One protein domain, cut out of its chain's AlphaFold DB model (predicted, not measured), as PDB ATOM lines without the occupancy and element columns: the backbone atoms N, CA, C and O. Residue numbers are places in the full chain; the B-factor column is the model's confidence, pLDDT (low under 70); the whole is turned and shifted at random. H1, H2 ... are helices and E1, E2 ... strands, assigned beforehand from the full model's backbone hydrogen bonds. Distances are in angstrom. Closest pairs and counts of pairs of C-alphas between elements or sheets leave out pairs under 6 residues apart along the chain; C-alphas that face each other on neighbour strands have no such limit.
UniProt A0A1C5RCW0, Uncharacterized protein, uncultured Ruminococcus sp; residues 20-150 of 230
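Overview. This is residues 20 to 150 of the 230 residues of an uncharacterized protein of uncultured Ruminococcus sp (UniProt A0A1C5RCW0). A small two-stranded hairpin, E1 and E2, forms one side of the domain, with the helix H2 in the middle between it and the other helices. H5 and H3 pack on H2 away from the hairpin, H4 folds back on H3, and H1 makes a corner with H2 and packs on H5; two long loops, residues 58 to 76 and 82 to 111, run round the outside. The printed part has 131 residues with five named helices and two named strands, in the order H1 H2 E1 E2 H3 H4 H5; the sheet, order E1 - E2, is antiparallel. The class is mostly helix, though under half of the residues are in named elements. The whole is compact and rounded, with a radius of gyration of the C-alphas of 14.8 A and spans of 39 by 35 by 26 A.

Along the chain. Find C-alpha 52 at (36.848, 35.418, -27.890), where E1, residues 52 to 57, begins its 13.8 A run. E2, residues 77 to 81, is 12.8 A long. Before them look for H1, residues 27 to 34, from C-alpha 27 at (15.116, 46.181, -21.496), 10.4 A, and H2, residues 37 to 48, 16.2 A. After them come H3, residues 112 to 122, 15.8 A, H4, residues 126 to 131, 9.3 A, and H5, residues 135 to 148, 20.0 A, ending at C-alpha 148 at (22.765, 57.748, -24.052).

Arrangement. Start at the hairpin of E1 and E2, antiparallel at 167 degrees, where N 53 and O 80 are 2.8 A apart and N 78 and O 56 are 2.9 A apart, both within hydrogen-bond range. The closest C-alphas of H2 and E1 are those of Lys 41 and Ile 55, 6.6 A; H2 and E2 are near each other. H2 touches H5 at Leu 42 and Arg 136, C-alphas 5.8 A apart, opposite ways at a steep tilt of 46 degrees. With residues 46 to 48 alone H2 touches H3, closest at the C-alphas of Ala 47 and Leu 114, 5.6 A, a steep tilt of 56 degrees. H1 and H2 only just touch, only at the corner, with 3 pairs of C-alphas within 8 A; the closest are those of Thr 34 and Cys 40, 5.6 A. H5 touches H1 with residues 143 to 147 alone, closest at the C-alphas of Val 33 and Ile 144, 7.0 A. H3 and H4 form a helical hairpin at a shallow tilt of 17 degrees, the C-alphas of Tyr 120 and Val 128 being closest at 6.0 A. H1 and H3 are apart. In H1, H2, H3 and H5 every O i to N i+4 pair is within hydrogen-bond range; in H4, 1 of 2 is.

Size, cuts and confidence. The two C-alphas farthest apart are those of Gly 92 and Ser 149, 42.2 A. The printed part has no cut. The links E1 to E2 and E2 to H3 are long, 19 and 30 residues. Look there too for pLDDT under 70, at residues 59 to 74 and 84 to 97; the mean of the printed part is 79.8.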
ATOM      1  N   GLY A  20      18.849  58.903 -20.312       92.81
ATOM      2  CA  GLY A  20      20.220  59.001 -19.804       92.81
ATOM      3  C   GLY A  20      20.475  58.210 -18.517       92.81
ATOM      4  O   GLY A  20      21.626  57.966 -18.179       92.81
ATOM      5  N   GLU A  21      19.424  57.787 -17.814       92.56
ATOM      6  CA  GLU A  21      19.516  57.009 -16.572       92.56
ATOM      7  C   GLU A  21      19.389  55.499 -16.810       92.56
ATOM      8  O   GLU A  21      19.499  54.728 -15.859       92.56
ATOM      9  N   LEU A  22      19.147  55.065 -18.054       93.44
ATOM     10  CA  LEU A  22      18.977  53.648 -18.364       93.44
ATOM     11  C   LEU A  22      20.291  52.879 -18.206       93.44
ATOM     12  O   LEU A  22      21.318  53.290 -18.750       93.44
ATOM     13  N   ASP A  23      20.245  51.752 -17.510       93.81
ATOM     14  CA  ASP A  23      21.346  50.804 -17.308       93.81
ATOM     15  C   ASP A  23      21.076  49.483 -18.052       93.81
ATOM     16  O   ASP A  23      20.099  49.360 -18.786       93.81
ATOM     17  N   LEU A  24      21.956  48.487 -17.923       92.19
ATOM     18  CA  LEU A  24      21.812  47.217 -18.648       92.19
ATOM     19  C   LEU A  24      20.711  46.300 -18.086       92.19
ATOM     20  O   LEU A  24      20.433  45.267 -18.698       92.19
ATOM     21  N   VAL A  25      20.083  46.642 -16.953       90.56
ATOM     22  CA  VAL A  25      18.868  45.962 -16.470       90.56
ATOM     23  C   VAL A  25      17.638  46.447 -17.238       90.56
ATOM     24  O   VAL A  25      16.664  45.701 -17.358       90.56
ATOM     25  N   ASP A  26      17.666  47.670 -17.773       89.56
ATOM     26  CA  ASP A  26      16.557  48.223 -18.543       89.56
ATOM     27  C   ASP A  26      16.479  47.583 -19.943       89.56
ATOM     28  O   ASP A  26      17.404  47.703 -20.750       89.56
ATOM     29  N   ASP A  27      15.334  46.956 -20.258       85.88
ATOM     30  CA  ASP A  27      15.116  46.181 -21.496       85.88
ATOM     31  C   ASP A  27      15.536  46.957 -22.761       85.88
ATOM     32  O   ASP A  27      16.195  46.408 -23.638       85.88
ATOM     33  N   TYR A  28      15.202  48.253 -22.847       88.12
ATOM     34  CA  TYR A  28      15.553  49.082 -24.006       88.12
ATOM     35  C   TYR A  28      17.069  49.225 -24.184       88.12
ATOM     36  O   TYR A  28      17.578  49.099 -25.295       88.12
ATOM     37  N   MET A  29      17.795  49.516 -23.102       92.12
ATOM     38  CA  MET A  29      19.242  49.708 -23.169       92.12
ATOM     39  C   MET A  29      19.933  48.384 -23.483       92.12
ATOM     40  O   MET A  29      20.812  48.345 -24.339       92.12
ATOM     41  N   PHE A  30      19.493  47.295 -22.850       90.44
ATOM     42  CA  PHE A  30      19.995  45.962 -23.151       90.44
ATOM     43  C   PHE A  30      19.781  45.588 -24.624       90.44
ATOM     44  O   PHE A  30      20.719  45.137 -25.282       90.44
ATOM     45  N   ASP A  31      18.581  45.820 -25.163       86.69
ATOM     46  CA  ASP A  31      18.261  45.538 -26.562       86.69
ATOM     47  C   ASP A  31      19.179  46.325 -27.507       86.69
ATOM     48  O   ASP A  31      19.819  45.726 -28.366       86.69
ATOM     49  N   VAL A  32      19.318  47.642 -27.315       89.94
ATOM     50  CA  VAL A  32      20.151  48.485 -28.192       89.94
ATOM     51  C   VAL A  32      21.636  48.129 -28.082       89.94
ATOM     52  O   VAL A  32      22.322  48.051 -29.099       89.94
ATOM     53  N   VAL A  33      22.146  47.883 -26.871       92.38
ATOM     54  CA  VAL A  33      23.547  47.479 -26.667       92.38
ATOM     55  C   VAL A  33      23.822  46.136 -27.345       92.38
ATOM     56  O   VAL A  33      24.864  45.962 -27.971       92.38
ATOM     57  N   THR A  34      22.897  45.181 -27.262       88.81
ATOM     58  CA  THR A  34      23.098  43.824 -27.796       88.81
ATOM     59  C   THR A  34      22.767  43.667 -29.283       88.81
ATOM     60  O   THR A  34      22.922  42.577 -29.834       88.81
ATOM     61  N   GLU A  35      22.394  44.741 -29.984       85.88
ATOM     62  CA  GLU A  35      22.332  44.749 -31.454       85.88
ATOM     63  C   GLU A  35      23.723  44.678 -32.104       85.88
ATOM     64  O   GLU A  35      23.870  44.197 -33.233       85.88
ATOM     65  N   ASP A  36      24.752  45.139 -31.393       89.06
ATOM     66  CA  ASP A  36      26.118  45.215 -31.886       89.06
ATOM     67  C   ASP A  36      26.988  44.029 -31.414       89.06
ATOM     68  O   ASP A  36      26.983  43.622 -30.249       89.06
ATOM     69  N   LEU A  37      27.776  43.468 -32.339       89.31
ATOM     70  CA  LEU A  37      28.619  42.298 -32.067       89.31
ATOM     71  C   LEU A  37      29.812  42.618 -31.162       89.31
ATOM     72  O   LEU A  37      30.237  41.734 -30.417       89.31
ATOM     73  N   GLU A  38      30.370  43.833 -31.225       94.06
ATOM     74  CA  GLU A  38      31.458  44.241 -30.325       94.06
ATOM     75  C   GLU A  38      30.942  44.249 -28.885       94.06
ATOM     76  O   GLU A  38      31.535  43.618 -28.010       94.06
ATOM     77  N   SER A  39      29.781  44.854 -28.663       94.06
ATOM     78  CA  SER A  39      29.106  44.889 -27.364       94.06
ATOM     79  C   SER A  39      28.804  43.485 -26.832       94.06
ATOM     80  O   SER A  39      29.148  43.161 -25.694       94.06
ATOM     81  N   CYS A  40      28.246  42.607 -27.673       90.44
ATOM     82  CA  CYS A  40      27.984  41.213 -27.304       90.44
ATOM     83  C   CYS A  40      29.264  40.456 -26.937       90.44
ATOM     84  O   CYS A  40      29.284  39.705 -25.962       90.44
ATOM     85  N   LYS A  41      30.349  40.668 -27.692       91.62
ATOM     86  CA  LYS A  41      31.658  40.087 -27.388       91.62
ATOM     87  C   LYS A  41      32.144  40.526 -26.010       91.62
ATOM     88  O   LYS A  41      32.511  39.670 -25.213       91.62
ATOM     89  N   LEU A  42      32.128  41.832 -25.735       94.62
ATOM     90  CA  LEU A  42      32.574  42.395 -24.457       94.62
ATOM     91  C   LEU A  42      31.779  41.803 -23.292       94.62
ATOM     92  O   LEU A  42      32.375  41.342 -22.324       94.62
ATOM     93  N   ILE A  43      30.450  41.752 -23.418       92.56
ATOM     94  CA  ILE A  43      29.554  41.164 -22.415       92.56
ATOM     95  C   ILE A  43      29.900  39.693 -22.160       92.56
ATOM     96  O   ILE A  43      30.048  39.297 -21.008       92.56
ATOM     97  N   LEU A  44      30.065  38.879 -23.207       89.75
ATOM     98  CA  LEU A  44      30.385  37.454 -23.057       89.75
ATOM     99  C   LEU A  44      31.773  37.227 -22.445       89.75
ATOM    100  O   LEU A  44      31.945  36.347 -21.603       89.75
ATOM    101  N   GLU A  45      32.764  38.018 -22.848       91.19
ATOM    102  CA  GLU A  45      34.119  37.948 -22.305       91.19
ATOM    103  C   GLU A  45      34.178  38.356 -20.825       91.19
ATOM    104  O   GLU A  45      34.896  37.719 -20.052       91.19
ATOM    105  N   LEU A  46      33.413  39.379 -20.426       92.00
ATOM    106  CA  LEU A  46      33.274  39.815 -19.032       92.00
ATOM    107  C   LEU A  46      32.494  38.791 -18.195       92.00
ATOM    108  O   LEU A  46      32.899  38.471 -17.083       92.00
ATOM    109  N   ALA A  47      31.409  38.242 -18.744       89.56
ATOM    110  CA  ALA A  47      30.546  37.283 -18.061       89.56
ATOM    111  C   ALA A  47      31.208  35.920 -17.827       89.56
ATOM    112  O   ALA A  47      30.942  35.267 -16.823       89.56
ATOM    113  N   MET A  48      32.024  35.454 -18.775       85.31
ATOM    114  CA  MET A  48      32.613  34.112 -18.719       85.31
ATOM    115  C   MET A  48      34.105  34.112 -18.377       85.31
ATOM    116  O   MET A  48      34.683  33.038 -18.219       85.31
ATOM    117  N   GLY A  49      34.753  35.279 -18.319       84.69
ATOM    118  CA  GLY A  49      36.193  35.374 -18.068       84.69
ATOM    119  C   GLY A  49      37.057  34.774 -19.186       84.69
ATOM    120  O   GLY A  49      38.158  34.298 -18.923       84.69
ATOM    121  N   ILE A  50      36.569  34.772 -20.432       84.06
ATOM    122  CA  ILE A  50      37.279  34.206 -21.594       84.06
ATOM    123  C   ILE A  50      37.779  35.293 -22.552       84.06
ATOM    124  O   ILE A  50      37.357  36.448 -22.480       84.06
ATOM    125  N   HIS A  51      38.615  34.886 -23.511       85.56
ATOM    126  CA  HIS A  51      38.929  35.668 -24.705       85.56
ATOM    127  C   HIS A  51      38.327  35.020 -25.952       85.56
ATOM    128  O   HIS A  51      38.572  33.851 -26.266       85.56
ATOM    129  N   ILE A  52      37.526  35.804 -26.663       87.44
ATOM    130  CA  ILE A  52      36.848  35.418 -27.890       87.44
ATOM    131  C   ILE A  52      37.692  35.914 -29.062       87.44
ATOM    132  O   ILE A  52      37.909  37.111 -29.257       87.44
ATOM    133  N   LYS A  53      38.150  34.987 -29.897       86.06
ATOM    134  CA  LYS A  53      38.844  35.307 -31.143       86.06
ATOM    135  C   LYS A  53      37.854  35.842 -32.171       86.06
ATOM    136  O   LYS A  53      38.117  36.851 -32.823       86.06
ATOM    137  N   GLU A  54      36.703  35.184 -32.285       84.00
ATOM    138  CA  GLU A  54      35.680  35.516 -33.267       84.00
ATOM    139  C   GLU A  54      34.266  35.287 -32.723       84.00
ATOM    140  O   GLU A  54      33.977  34.250 -32.128       84.00
ATOM    141  N   ILE A  55      33.388  36.264 -32.972       85.75
ATOM    142  CA  ILE A  55      31.949  36.180 -32.732       85.75
ATOM    143  C   ILE A  55      31.204  36.528 -34.020       85.75
ATOM    144  O   ILE A  55      31.566  37.478 -34.719       85.75
ATOM    145  N   ARG A  56      30.163  35.764 -34.349       84.19
ATOM    146  CA  ARG A  56      29.260  36.061 -35.471       84.19
ATOM    147  C   ARG A  56      27.835  35.645 -35.123       84.19
ATOM    148  O   ARG A  56      27.631  34.674 -34.398       84.19
ATOM    149  N   TRP A  57      26.853  36.344 -35.685       81.25
ATOM    150  CA  TRP A  57      25.457  35.907 -35.647       81.25
ATOM    151  C   TRP A  57      25.292  34.571 -36.379       81.25
ATOM    152  O   TRP A  57      25.880  34.382 -37.448       81.25
ATOM    153  N   ARG A  58      24.467  33.656 -35.850       74.94
ATOM    154  CA  ARG A  58      24.022  32.496 -36.641       74.94
ATOM    155  C   ARG A  58      23.112  32.976 -37.783       74.94
ATOM    156  O   ARG A  58      22.277  33.862 -37.605       74.94
ATOM    157  N   GLU A  59      23.276  32.412 -38.981       62.44
ATOM    158  CA  GLU A  59      22.430  32.760 -40.130       62.44
ATOM    159  C   GLU A  59      20.944  32.470 -39.831       62.44
ATOM    160  O   GLU A  59      20.602  31.430 -39.277       62.44
ATOM    161  N   ASN A  60      20.049  33.366 -40.265       52.12
ATOM    162  CA  ASN A  60      18.581  33.236 -40.198       52.12
ATOM    163  C   ASN A  60      17.907  33.348 -38.813       52.12
ATOM    164  O   ASN A  60      16.688  33.192 -38.737       52.12
ATOM    165  N   GLN A  61      18.628  33.710 -37.750       53.16
ATOM    166  CA  GLN A  61      18.041  34.100 -36.460       53.16
ATOM    167  C   GLN A  61      18.463  35.534 -36.127       53.16
ATOM    168  O   GLN A  61      19.549  35.781 -35.617       53.16
ATOM    169  N   LYS A  62      17.618  36.512 -36.476       49.16
ATOM    170  CA  LYS A  62      17.763  37.878 -35.951       49.16
ATOM    171  C   LYS A  62      17.383  37.881 -34.474       49.16
ATOM    172  O   LYS A  62      16.443  37.175 -34.105       49.16
ATOM    173  N   VAL A  63      18.066  38.716 -33.689       50.84
ATOM    174  CA  VAL A  63      17.674  39.086 -32.324       50.84
ATOM    175  C   VAL A  63      16.169  39.333 -32.308       50.84
ATOM    176  O   VAL A  63      15.649  40.177 -33.045       50.84
ATOM    177  N   ILE A  64      15.446  38.523 -31.540       53.03
ATOM    178  CA  ILE A  64      14.022  38.747 -31.335       53.03
ATOM    179  C   ILE A  64      13.953  39.905 -30.346       53.03
ATOM    180  O   ILE A  64      14.070  39.678 -29.145       53.03
ATOM    181  N   HIS A  65      13.821  41.133 -30.860       50.19
ATOM    182  CA  HIS A  65      13.550  42.299 -30.022       50.19
ATOM    183  C   HIS A  65      12.318  42.003 -29.184       50.19
ATOM    184  O   HIS A  65      11.273  41.593 -29.716       50.19
ATOM    185  N   ASN A  66      12.435  42.197 -27.878       49.31
ATOM    186  CA  ASN A  66      11.277  42.044 -27.038       49.31
ATOM    187  C   ASN A  66      10.319  43.209 -27.256       49.31
ATOM    188  O   ASN A  66      10.682  44.353 -27.514       49.31
ATOM    189  N   LEU A  67       9.033  42.894 -27.167       46.53
ATOM    190  CA  LEU A  67       8.032  43.931 -26.972       46.53
ATOM    191  C   LEU A  67       8.289  44.561 -25.599       46.53
ATOM    192  O   LEU A  67       8.522  43.814 -24.647       46.53
ATOM    193  N   LEU A  68       8.190  45.894 -25.493       45.56
ATOM    194  CA  LEU A  68       8.211  46.604 -24.206       45.56
ATOM    195  C   LEU A  68       7.365  45.839 -23.168       45.56
ATOM    196  O   LEU A  68       6.192  45.548 -23.420       45.56
ATOM    197  N   GLY A  69       7.977  45.469 -22.038       47.09
ATOM    198  CA  GLY A  69       7.339  44.710 -20.954       47.09
ATOM    199  C   GLY A  69       7.521  43.186 -21.004       47.09
ATOM    200  O   GLY A  69       6.986  42.480 -20.144       47.09
ATOM    201  N   LYS A  70       8.260  42.639 -21.979       53.09
ATOM    202  CA  LYS A  70       8.702  41.235 -21.980       53.09
ATOM    203  C   LYS A  70      10.200  41.181 -21.691       53.09
ATOM    204  O   LYS A  70      10.985  41.743 -22.438       53.09
ATOM    205  N   ARG A  71      10.581  40.476 -20.624       53.19
ATOM    206  CA  ARG A  71      11.978  40.351 -20.187       53.19
ATOM    207  C   ARG A  71      12.702  39.242 -20.959       53.19
ATOM    208  O   ARG A  71      12.202  38.116 -21.011       53.19
ATOM    209  N   GLY A  72      13.888  39.556 -21.486       55.56
ATOM    210  CA  GLY A  72      14.881  38.594 -21.992       55.56
ATOM    211  C   GLY A  72      15.062  38.538 -23.512       55.56
ATOM    212  O   GLY A  72      14.201  38.015 -24.215       55.56
ATOM    213  N   ALA A  73      16.207  38.991 -24.020       62.09
ATOM    214  CA  ALA A  73      16.569  38.801 -25.421       62.09
ATOM    215  C   ALA A  73      17.111  37.382 -25.663       62.09
ATOM    216  O   ALA A  73      17.831  36.819 -24.832       62.09
ATOM    217  N   ARG A  74      16.790  36.800 -26.825       68.44
ATOM    218  CA  ARG A  74      17.455  35.585 -27.314       68.44
ATOM    219  C   ARG A  74      18.530  35.991 -28.312       68.44
ATOM    220  O   ARG A  74      18.209  36.498 -29.386       68.44
ATOM    221  N   LEU A  75      19.779  35.733 -27.947       71.50
ATOM    222  CA  LEU A  75      20.940  35.989 -28.782       71.50
ATOM    223  C   LEU A  75      21.574  34.650 -29.179       71.50
ATOM    224  O   LEU A  75      22.042  33.906 -28.321       71.50
ATOM    225  N   ASP A  76      21.557  34.336 -30.475       74.06
ATOM    226  CA  ASP A  76      22.117  33.097 -31.020       74.06
ATOM    227  C   ASP A  76      23.441  33.406 -31.755       74.06
ATOM    228  O   ASP A  76      23.459  34.013 -32.832       74.06
ATOM    229  N   PHE A  77      24.564  32.971 -31.172       76.00
ATOM    230  CA  PHE A  77      25.914  33.244 -31.680       76.00
ATOM    231  C   PHE A  77      26.663  31.984 -32.129       76.00
ATOM    232  O   PHE A  77      26.373  30.856 -31.722       76.00
ATOM    233  N   TYR A  78      27.678  32.208 -32.956       76.50
ATOM    234  CA  TYR A  78      28.865  31.365 -33.054       76.50
ATOM    235  C   TYR A  78      30.017  32.072 -32.327       76.50
ATOM    236  O   TYR A  78      30.260  33.253 -32.588       76.50
ATOM    237  N   VAL A  79      30.714  31.355 -31.439       79.62
ATOM    238  CA  VAL A  79      31.848  31.867 -30.653       79.62
ATOM    239  C   VAL A  79      33.035  30.910 -30.774       79.62
ATOM    240  O   VAL A  79      32.925  29.733 -30.435       79.62
ATOM    241  N   GLU A  80      34.180  31.434 -31.209       79.44
ATOM    242  CA  GLU A  80      35.464  30.725 -31.236       79.44
ATOM    243  C   GLU A  80      36.456  31.416 -30.293       79.44
ATOM    244  O   GLU A  80      36.678  32.628 -30.395       79.44
ATOM    245  N   THR A  81      37.064  30.662 -29.374       79.12
ATOM    246  CA  THR A  81      38.115  31.180 -28.482       79.12
ATOM    247  C   THR A  81      39.498  31.150 -29.122       79.12
ATOM    248  O   THR A  81      39.728  30.512 -30.149       79.12
ATOM    249  N   GLU A  82      40.464  31.803 -28.475       75.44
ATOM    250  CA  GLU A  82      41.874  31.719 -28.877       75.44
ATOM    251  C   GLU A  82      42.449  30.295 -28.810       75.44
ATOM    252  O   GLU A  82      43.309  29.939 -29.615       75.44
ATOM    253  N   GLU A  83      41.938  29.454 -27.909       73.25
ATOM    254  CA  GLU A  83      42.353  28.052 -27.760       73.25
ATOM    255  C   GLU A  83      41.749  27.131 -28.839       73.25
ATOM    256  O   GLU A  83      42.019  25.930 -28.859       73.25
ATOM    257  N   GLY A  84      40.940  27.680 -29.755       62.19
ATOM    258  CA  GLY A  84      40.217  26.919 -30.775       62.19
ATOM    259  C   GLY A  84      39.006  26.163 -30.225       62.19
ATOM    260  O   GLY A  84      38.410  25.358 -30.941       62.19
ATOM    261  N   THR A  85      38.633  26.416 -28.968       64.25
ATOM    262  CA  THR A  85      37.413  25.880 -28.367       64.25
ATOM    263  C   THR A  85      36.226  26.635 -28.948       64.25
ATOM    264  O   THR A  85      36.104  27.852 -28.800       64.25
ATOM    265  N   VAL A  86      35.339  25.903 -29.614       59.41
ATOM    266  CA  VAL A  86      34.015  26.405 -29.975       59.41
ATOM    267  C   VAL A  86      33.110  26.117 -28.787       59.41
ATOM    268  O   VAL A  86      32.928  24.956 -28.418       59.41
ATOM    269  N   TYR A  87      32.585  27.167 -28.153       58.88
ATOM    270  CA  TYR A  87      31.603  26.997 -27.087       58.88
ATOM    271  C   TYR A  87      30.253  26.639 -27.710       58.88
ATOM    272  O   TYR A  87      29.456  27.513 -28.040       58.88
ATOM    273  N   ASP A  88      30.023  25.338 -27.857       50.81
ATOM    274  CA  ASP A  88      28.697  24.735 -27.984       50.81
ATOM    275  C   ASP A  88      28.392  24.098 -26.617       50.81
ATOM    276  O   ASP A  88      28.628  22.915 -26.372       50.81
ATOM    277  N   LEU A  89      28.011  24.914 -25.628       43.38
ATOM    278  CA  LEU A  89      27.584  24.408 -24.318       43.38
ATOM    279  C   LEU A  89      26.173  23.834 -24.495       43.38
ATOM    280  O   LEU A  89      25.184  24.517 -24.248       43.38
ATOM    281  N   GLU A  90      26.072  22.623 -25.031       42.06
ATOM    282  CA  GLU A  90      24.797  21.987 -25.358       42.06
ATOM    283  C   GLU A  90      24.033  21.594 -24.078       42.06
ATOM    284  O   GLU A  90      24.394  20.638 -23.391       42.06
ATOM    285  N   LEU A  91      22.909  22.258 -23.775       44.06
ATOM    286  CA  LEU A  91      21.948  21.808 -22.750       44.06
ATOM    287  C   LEU A  91      21.082  20.613 -23.213       44.06
ATOM    288  O   LEU A  91      20.005  20.363 -22.674       44.06
ATOM    289  N   GLY A  92      21.545  19.847 -24.206       43.12
ATOM    290  CA  GLY A  92      20.793  18.745 -24.815       43.12
ATOM    291  C   GLY A  92      19.653  19.188 -25.746       43.12
ATOM    292  O   GLY A  92      18.909  18.337 -26.229       43.12
ATOM    293  N   ASP A  93      19.526  20.493 -26.012       48.50
ATOM    294  CA  ASP A  93      18.582  21.125 -26.947       48.50
ATOM    295  C   ASP A  93      19.285  22.064 -27.955       48.50
ATOM    296  O   ASP A  93      18.677  23.014 -28.450       48.50
ATOM    297  N   GLU A  94      20.578  21.823 -28.225       52.59
ATOM    298  CA  GLU A  94      21.447  22.653 -29.088       52.59
ATOM    299  C   GLU A  94      21.585  24.124 -28.620       52.59
ATOM    300  O   GLU A  94      22.058  24.973 -29.377       52.59
ATOM    301  N   THR A  95      21.170  24.456 -27.386       50.12
ATOM    302  CA  THR A  95      21.228  25.819 -26.835       50.12
ATOM    303  C   THR A  95      22.167  25.898 -25.628       50.12
ATOM    304  O   THR A  95      22.075  25.109 -24.690       50.12
ATOM    305  N   SER A  96      23.026  26.916 -25.615       58.44
ATOM    306  CA  SER A  96      23.821  27.332 -24.453       58.44
ATOM    307  C   SER A  96      23.117  28.459 -23.707       58.44
ATOM    308  O   SER A  96      22.708  29.439 -24.327       58.44
ATOM    309  N   LYS A  97      22.965  28.349 -22.382       68.31
ATOM    310  CA  LYS A  97      22.383  29.420 -21.555       68.31
ATOM    311  C   LYS A  97      23.340  29.822 -20.448       68.31
ATOM    312  O   LYS A  97      23.751  28.985 -19.650       68.31
ATOM    313  N   ILE A  98      23.629  31.115 -20.388       73.31
ATOM    314  CA  ILE A  98      24.325  31.749 -19.272       73.31
ATOM    315  C   ILE A  98      23.251  32.443 -18.441       73.31
ATOM    316  O   ILE A  98      22.452  33.211 -18.975       73.31
ATOM    317  N   ILE A  99      23.204  32.140 -17.148       77.19
ATOM    318  CA  ILE A  99      22.311  32.808 -16.202       77.19
ATOM    319  C   ILE A  99      23.201  33.527 -15.205       77.19
ATOM    320  O   ILE A  99      23.941  32.888 -14.461       77.19
ATOM    321  N   LEU A 100      23.118  34.850 -15.210       82.19
ATOM    322  CA  LEU A 100      23.842  35.711 -14.289       82.19
ATOM    323  C   LEU A 100      22.858  36.283 -13.274       82.19
ATOM    324  O   LEU A 100      21.752  36.684 -13.637       82.19
ATOM    325  N   ASN A 101      23.257  36.313 -12.006       83.31
ATOM    326  CA  ASN A 101      22.487  36.951 -10.947       83.31
ATOM    327  C   ASN A 101      23.278  38.134 -10.400       83.31
ATOM    328  O   ASN A 101      24.295  37.951  -9.740       83.31
ATOM    329  N   THR A 102      22.784  39.337 -10.657       86.00
ATOM    330  CA  THR A 102      23.422  40.587 -10.240       86.00
ATOM    331  C   THR A 102      23.200  40.922  -8.760       86.00
ATOM    332  O   THR A 102      23.907  41.750  -8.203       86.00
ATOM    333  N   LYS A 103      22.262  40.236  -8.091       84.56
ATOM    334  CA  LYS A 103      21.975  40.358  -6.650       84.56
ATOM    335  C   LYS A 103      22.602  39.231  -5.824       84.56
ATOM    336  O   LYS A 103      22.116  38.914  -4.735       84.56
ATOM    337  N   GLY A 104      23.634  38.577  -6.363       82.25
ATOM    338  CA  GLY A 104      24.460  37.637  -5.611       82.25
ATOM    339  C   GLY A 104      25.054  38.288  -4.357       82.25
ATOM    340  O   GLY A 104      25.112  39.506  -4.238       82.25
ATOM    341  N   THR A 105      25.436  37.468  -3.380       83.12
ATOM    342  CA  THR A 105      26.099  37.941  -2.141       83.12
ATOM    343  C   THR A 105      27.371  37.151  -1.830       83.12
ATOM    344  O   THR A 105      27.921  37.242  -0.734       83.12
ATOM    345  N   ASN A 106      27.820  36.337  -2.786       85.62
ATOM    346  CA  ASN A 106      28.962  35.435  -2.684       85.62
ATOM    347  C   ASN A 106      30.210  36.002  -3.380       85.62
ATOM    348  O   ASN A 106      31.024  35.237  -3.882       85.62
ATOM    349  N   ASP A 107      30.385  37.325  -3.379       83.81
ATOM    350  CA  ASP A 107      31.441  38.038  -4.117       83.81
ATOM    351  C   ASP A 107      32.855  37.512  -3.825       83.81
ATOM    352  O   ASP A 107      33.726  37.523  -4.687       83.81
ATOM    353  N   ALA A 108      33.088  37.009  -2.609       84.25
ATOM    354  CA  ALA A 108      34.374  36.446  -2.198       84.25
ATOM    355  C   ALA A 108      34.726  35.104  -2.874       84.25
ATOM    356  O   ALA A 108      35.868  34.658  -2.763       84.25
ATOM    357  N   GLU A 109      33.758  34.442  -3.512       86.88
ATOM    358  CA  GLU A 109      33.909  33.131  -4.157       86.88
ATOM    359  C   GLU A 109      34.030  33.228  -5.685       86.88
ATOM    360  O   GLU A 109      34.312  32.222  -6.335       86.88
ATOM    361  N   GLU A 110      33.853  34.421  -6.252       86.75
ATOM    362  CA  GLU A 110      33.764  34.648  -7.694       86.75
ATOM    363  C   GLU A 110      34.943  35.465  -8.233       86.75
ATOM    364  O   GLU A 110      35.730  36.067  -7.494       86.75
ATOM    365  N   ASP A 111      35.070  35.481  -9.557       87.50
ATOM    366  CA  ASP A 111      36.075  36.292 -10.234       87.50
ATOM    367  C   ASP A 111      35.786  37.802 -10.058       87.50
ATOM    368  O   ASP A 111      34.669  38.248 -10.333       87.50
ATOM    369  N   PRO A 112      36.771  38.624  -9.641       88.69
ATOM    370  CA  PRO A 112      36.557  40.055  -9.432       88.69
ATOM    371  C   PRO A 112      36.081  40.805 -10.680       88.69
ATOM    372  O   PRO A 112      35.299  41.743 -10.551       88.69
ATOM    373  N   THR A 113      36.516  40.403 -11.882       89.00
ATOM    374  CA  THR A 113      36.054  41.027 -13.130       89.00
ATOM    375  C   THR A 113      34.584  40.712 -13.375       89.00
ATOM    376  O   THR A 113      33.831  41.616 -13.745       89.00
ATOM    377  N   LEU A 114      34.155  39.469 -13.127       89.81
ATOM    378  CA  LEU A 114      32.741  39.102 -13.183       89.81
ATOM    379  C   LEU A 114      31.924  39.924 -12.178       89.81
ATOM    380  O   LEU A 114      30.910  40.501 -12.560       89.81
ATOM    381  N   ILE A 115      32.379  40.044 -10.929       90.44
ATOM    382  CA  ILE A 115      31.704  40.852  -9.902       90.44
ATOM    383  C   ILE A 115      31.580  42.315 -10.340       90.44
ATOM    384  O   ILE A 115      30.470  42.850 -10.358       90.44
ATOM    385  N   SER A 116      32.670  42.948 -10.788       91.38
ATOM    386  CA  SER A 116      32.622  44.317 -11.319       91.38
ATOM    387  C   SER A 116      31.645  44.455 -12.487       91.38
ATOM    388  O   SER A 116      30.910  45.437 -12.555       91.38
ATOM    389  N   PHE A 117      31.598  43.476 -13.393       93.56
ATOM    390  CA  PHE A 117      30.637  43.473 -14.492       93.56
ATOM    391  C   PHE A 117      29.189  43.349 -13.998       93.56
ATOM    392  O   PHE A 117      28.333  44.093 -14.464       93.56
ATOM    393  N   LEU A 118      28.898  42.471 -13.035       92.12
ATOM    394  CA  LEU A 118      27.546  42.305 -12.492       92.12
ATOM    395  C   LEU A 118      27.052  43.562 -11.770       92.12
ATOM    396  O   LEU A 118      25.909  43.964 -11.980       92.12
ATOM    397  N   HIS A 119      27.908  44.218 -10.981       91.19
ATOM    398  CA  HIS A 119      27.580  45.520 -10.391       91.19
ATOM    399  C   HIS A 119      27.351  46.584 -11.464       91.19
ATOM    400  O   HIS A 119      26.421  47.379 -11.353       91.19
ATOM    401  N   TYR A 120      28.161  46.567 -12.523       94.00
ATOM    402  CA  TYR A 120      28.013  47.488 -13.642       94.00
ATOM    403  C   TYR A 120      26.707  47.267 -14.412       94.00
ATOM    404  O   TYR A 120      26.095  48.233 -14.849       94.00
ATOM    405  N   VAL A 121      26.236  46.023 -14.548       92.94
ATOM    406  CA  VAL A 121      24.944  45.736 -15.191       92.94
ATOM    407  C   VAL A 121      23.801  46.460 -14.475       92.94
ATOM    408  O   VAL A 121      22.931  47.010 -15.143       92.94
ATOM    409  N   GLU A 122      23.820  46.504 -13.140       90.56
ATOM    410  CA  GLU A 122      22.808  47.208 -12.333       90.56
ATOM    411  C   GLU A 122      23.033  48.712 -12.219       90.56
ATOM    412  O   GLU A 122      22.116  49.449 -11.865       90.56
ATOM    413  N   ASN A 123      24.269  49.153 -12.426       90.69
ATOM    414  CA  ASN A 123      24.673  50.536 -12.276       90.69
ATOM    415  C   ASN A 123      25.733  50.866 -13.327       90.69
ATOM    416  O   ASN A 123      26.932  50.903 -13.039       90.69
ATOM    417  N   SER A 124      25.277  51.110 -14.557       92.19
ATOM    418  CA  SER A 124      26.130  51.460 -15.695       92.19
ATOM    419  C   SER A 124      26.665  52.897 -15.562       92.19
ATOM    420  O   SER A 124      26.293  53.781 -16.339       92.19
ATOM    421  N   SER A 125      27.489  53.161 -14.548       89.00
ATOM    422  CA  SER A 125      28.028  54.481 -14.204       89.00
ATOM    423  C   SER A 125      29.548  54.476 -14.072       89.00
ATOM    424  O   SER A 125      30.195  53.432 -13.969       89.00
ATOM    425  N   GLU A 126      30.122  55.679 -14.079       87.25
ATOM    426  CA  GLU A 126      31.565  55.893 -13.970       87.25
ATOM    427  C   GLU A 126      32.111  55.473 -12.592       87.25
ATOM    428  O   GLU A 126      33.236  54.989 -12.505       87.25
ATOM    429  N   GLU A 127      31.290  55.548 -11.535       84.50
ATOM    430  CA  GLU A 127      31.658  55.141 -10.169       84.50
ATOM    431  C   GLU A 127      32.108  53.671 -10.113       84.50
ATOM    432  O   GLU A 127      33.135  53.350  -9.520       84.50
ATOM    433  N   VAL A 128      31.397  52.778 -10.811       82.69
ATOM    434  CA  VAL A 128      31.739  51.345 -10.871       82.69
ATOM    435  C   VAL A 128      33.032  51.101 -11.668       82.69
ATOM    436  O   VAL A 128      33.748  50.125 -11.436       82.69
ATOM    437  N   LEU A 129      33.382  51.995 -12.599       82.31
ATOM    438  CA  LEU A 129      34.611  51.883 -13.391       82.31
ATOM    439  C   LEU A 129      35.858  52.293 -12.620       82.31
ATOM    440  O   LEU A 129      36.945  51.843 -12.971       82.31
ATOM    441  N   GLU A 130      35.741  53.143 -11.602       77.19
ATOM    442  CA  GLU A 130      36.889  53.502 -10.763       77.19
ATOM    443  C   GLU A 130      37.386  52.298  -9.948       77.19
ATOM    444  O   GLU A 130      38.584  52.169  -9.687       77.19
ATOM    445  N   GLU A 131      36.478  51.378  -9.612       72.81
ATOM    446  CA  GLU A 131      36.775  50.141  -8.887       72.81
ATOM    447  C   GLU A 131      37.353  49.042  -9.796       72.81
ATOM    448  O   GLU A 131      38.081  48.162  -9.328       72.81
ATOM    449  N   SER A 132      37.085  49.108 -11.106       76.12
ATOM    450  CA  SER A 132      37.511  48.110 -12.089       76.12
ATOM    451  C   SER A 132      38.626  48.606 -13.012       76.12
ATOM    452  O   SER A 132      38.576  49.667 -13.630       76.12
ATOM    453  N   SER A 133      39.654  47.779 -13.192       76.12
ATOM    454  CA  SER A 133      40.738  48.072 -14.140       76.12
ATOM    455  C   SER A 133      40.548  47.430 -15.519       76.12
ATOM    456  O   SER A 133      41.381  47.656 -16.400       76.12
ATOM    457  N   ASP A 134      39.464  46.671 -15.735       89.88
ATOM    458  CA  ASP A 134      39.282  45.896 -16.963       89.88
ATOM    459  C   ASP A 134      38.988  46.810 -18.176       89.88
ATOM    460  O   ASP A 134      38.005  47.560 -18.174       89.88
ATOM    461  N   PRO A 135      39.814  46.771 -19.239       92.50
ATOM    462  CA  PRO A 135      39.619  47.613 -20.415       92.50
ATOM    463  C   PRO A 135      38.334  47.284 -21.188       92.50
ATOM    464  O   PRO A 135      37.791  48.170 -21.846       92.50
ATOM    465  N   ARG A 136      37.822  46.048 -21.105       94.44
ATOM    466  CA  ARG A 136      36.574  45.639 -21.767       94.44
ATOM    467  C   ARG A 136      35.372  46.327 -21.134       94.44
ATOM    468  O   ARG A 136      34.490  46.784 -21.853       94.44
ATOM    469  N   LEU A 137      35.371  46.464 -19.806       94.06
ATOM    470  CA  LEU A 137      34.300  47.151 -19.086       94.06
ATOM    471  C   LEU A 137      34.274  48.649 -19.424       94.06
ATOM    472  O   LEU A 137      33.213  49.207 -19.687       94.06
ATOM    473  N   LYS A 138      35.451  49.279 -19.525       93.81
ATOM    474  CA  LYS A 138      35.575  50.676 -19.979       93.81
ATOM    475  C   LYS A 138      35.062  50.858 -21.404       93.81
ATOM    476  O   LYS A 138      34.304  51.784 -21.666       93.81
ATOM    477  N   ARG A 139      35.428  49.946 -22.308       96.06
ATOM    478  CA  ARG A 139      34.950  49.970 -23.693       96.06
ATOM    479  C   ARG A 139      33.429  49.827 -23.777       96.06
ATOM    480  O   ARG A 139      32.795  50.552 -24.537       96.06
ATOM    481  N   LEU A 140      32.847  48.930 -22.982       96.38
ATOM    482  CA  LEU A 140      31.397  48.765 -22.900       96.38
ATOM    483  C   LEU A 140      30.715  50.046 -22.393       96.38
ATOM    484  O   LEU A 140      29.693  50.450 -22.944       96.38
ATOM    485  N   HIS A 141      31.303  50.726 -21.405       96.12
ATOM    486  CA  HIS A 141      30.776  52.004 -20.932       96.12
ATOM    487  C   HIS A 141      30.794  53.096 -22.000       96.12
ATOM    488  O   HIS A 141      29.791  53.780 -22.167       96.12
ATOM    489  N   GLU A 142      31.882  53.233 -22.761       96.00
ATOM    490  CA  GLU A 142      31.950  54.196 -23.871       96.00
ATOM    491  C   GLU A 142      30.817  53.981 -24.886       96.00
ATOM    492  O   GLU A 142      30.242  54.943 -25.397       96.00
ATOM    493  N   ILE A 143      30.484  52.717 -25.172       96.81
ATOM    494  CA  ILE A 143      29.376  52.360 -26.061       96.81
ATOM    495  C   ILE A 143      28.044  52.818 -25.456       96.81
ATOM    496  O   ILE A 143      27.268  53.492 -26.135       96.81
ATOM    497  N   ILE A 144      27.798  52.516 -24.179       96.12
ATOM    498  CA  ILE A 144      26.573  52.928 -23.473       96.12
ATOM    499  C   ILE A 144      26.440  54.456 -23.432       96.12
ATOM    500  O   ILE A 144      25.367  54.980 -23.722       96.12
ATOM    501  N   GLU A 145      27.517  55.193 -23.161       96.50
ATOM    502  CA  GLU A 145      27.499  56.663 -23.167       96.50
ATOM    503  C   GLU A 145      27.234  57.237 -24.565       96.50
ATOM    504  O   GLU A 145      26.500  58.220 -24.718       96.50
ATOM    505  N   SER A 146      27.766  56.596 -25.609       96.44
ATOM    506  CA  SER A 146      27.444  56.956 -26.990       96.44
ATOM    507  C   SER A 146      25.966  56.727 -27.315       96.44
ATOM    508  O   SER A 146      25.391  57.510 -28.073       96.44
ATOM    509  N   ILE A 147      25.349  55.674 -26.770       95.62
ATOM    510  CA  ILE A 147      23.914  55.401 -26.919       95.62
ATOM    511  C   ILE A 147      23.104  56.462 -26.167       95.62
ATOM    512  O   ILE A 147      22.238  57.091 -26.770       95.62
ATOM    513  N   ARG A 148      23.428  56.729 -24.893       95.00
ATOM    514  CA  ARG A 148      22.765  57.748 -24.052       95.00
ATOM    515  C   ARG A 148      22.834  59.154 -24.648       95.00
ATOM    516  O   ARG A 148      21.908  59.940 -24.487       95.00
ATOM    517  N   SER A 149      23.903  59.461 -25.379       95.44
ATOM    518  CA  SER A 149      24.090  60.752 -26.053       95.44
ATOM    519  C   SER A 149      23.407  60.844 -27.429       95.44
ATOM    520  O   SER A 149      23.473  61.889 -28.084       95.44
ATOM    521  N   ASN A 150      22.770  59.772 -27.911       96.75
ATOM    522  CA  ASN A 150      22.135  59.738 -29.225       96.75
ATOM    523  C   ASN A 150      20.683  60.246 -29.169       96.75
ATOM    524  O   ASN A 150      19.762  59.524 -28.789       96.75
TER     525      ASN A 150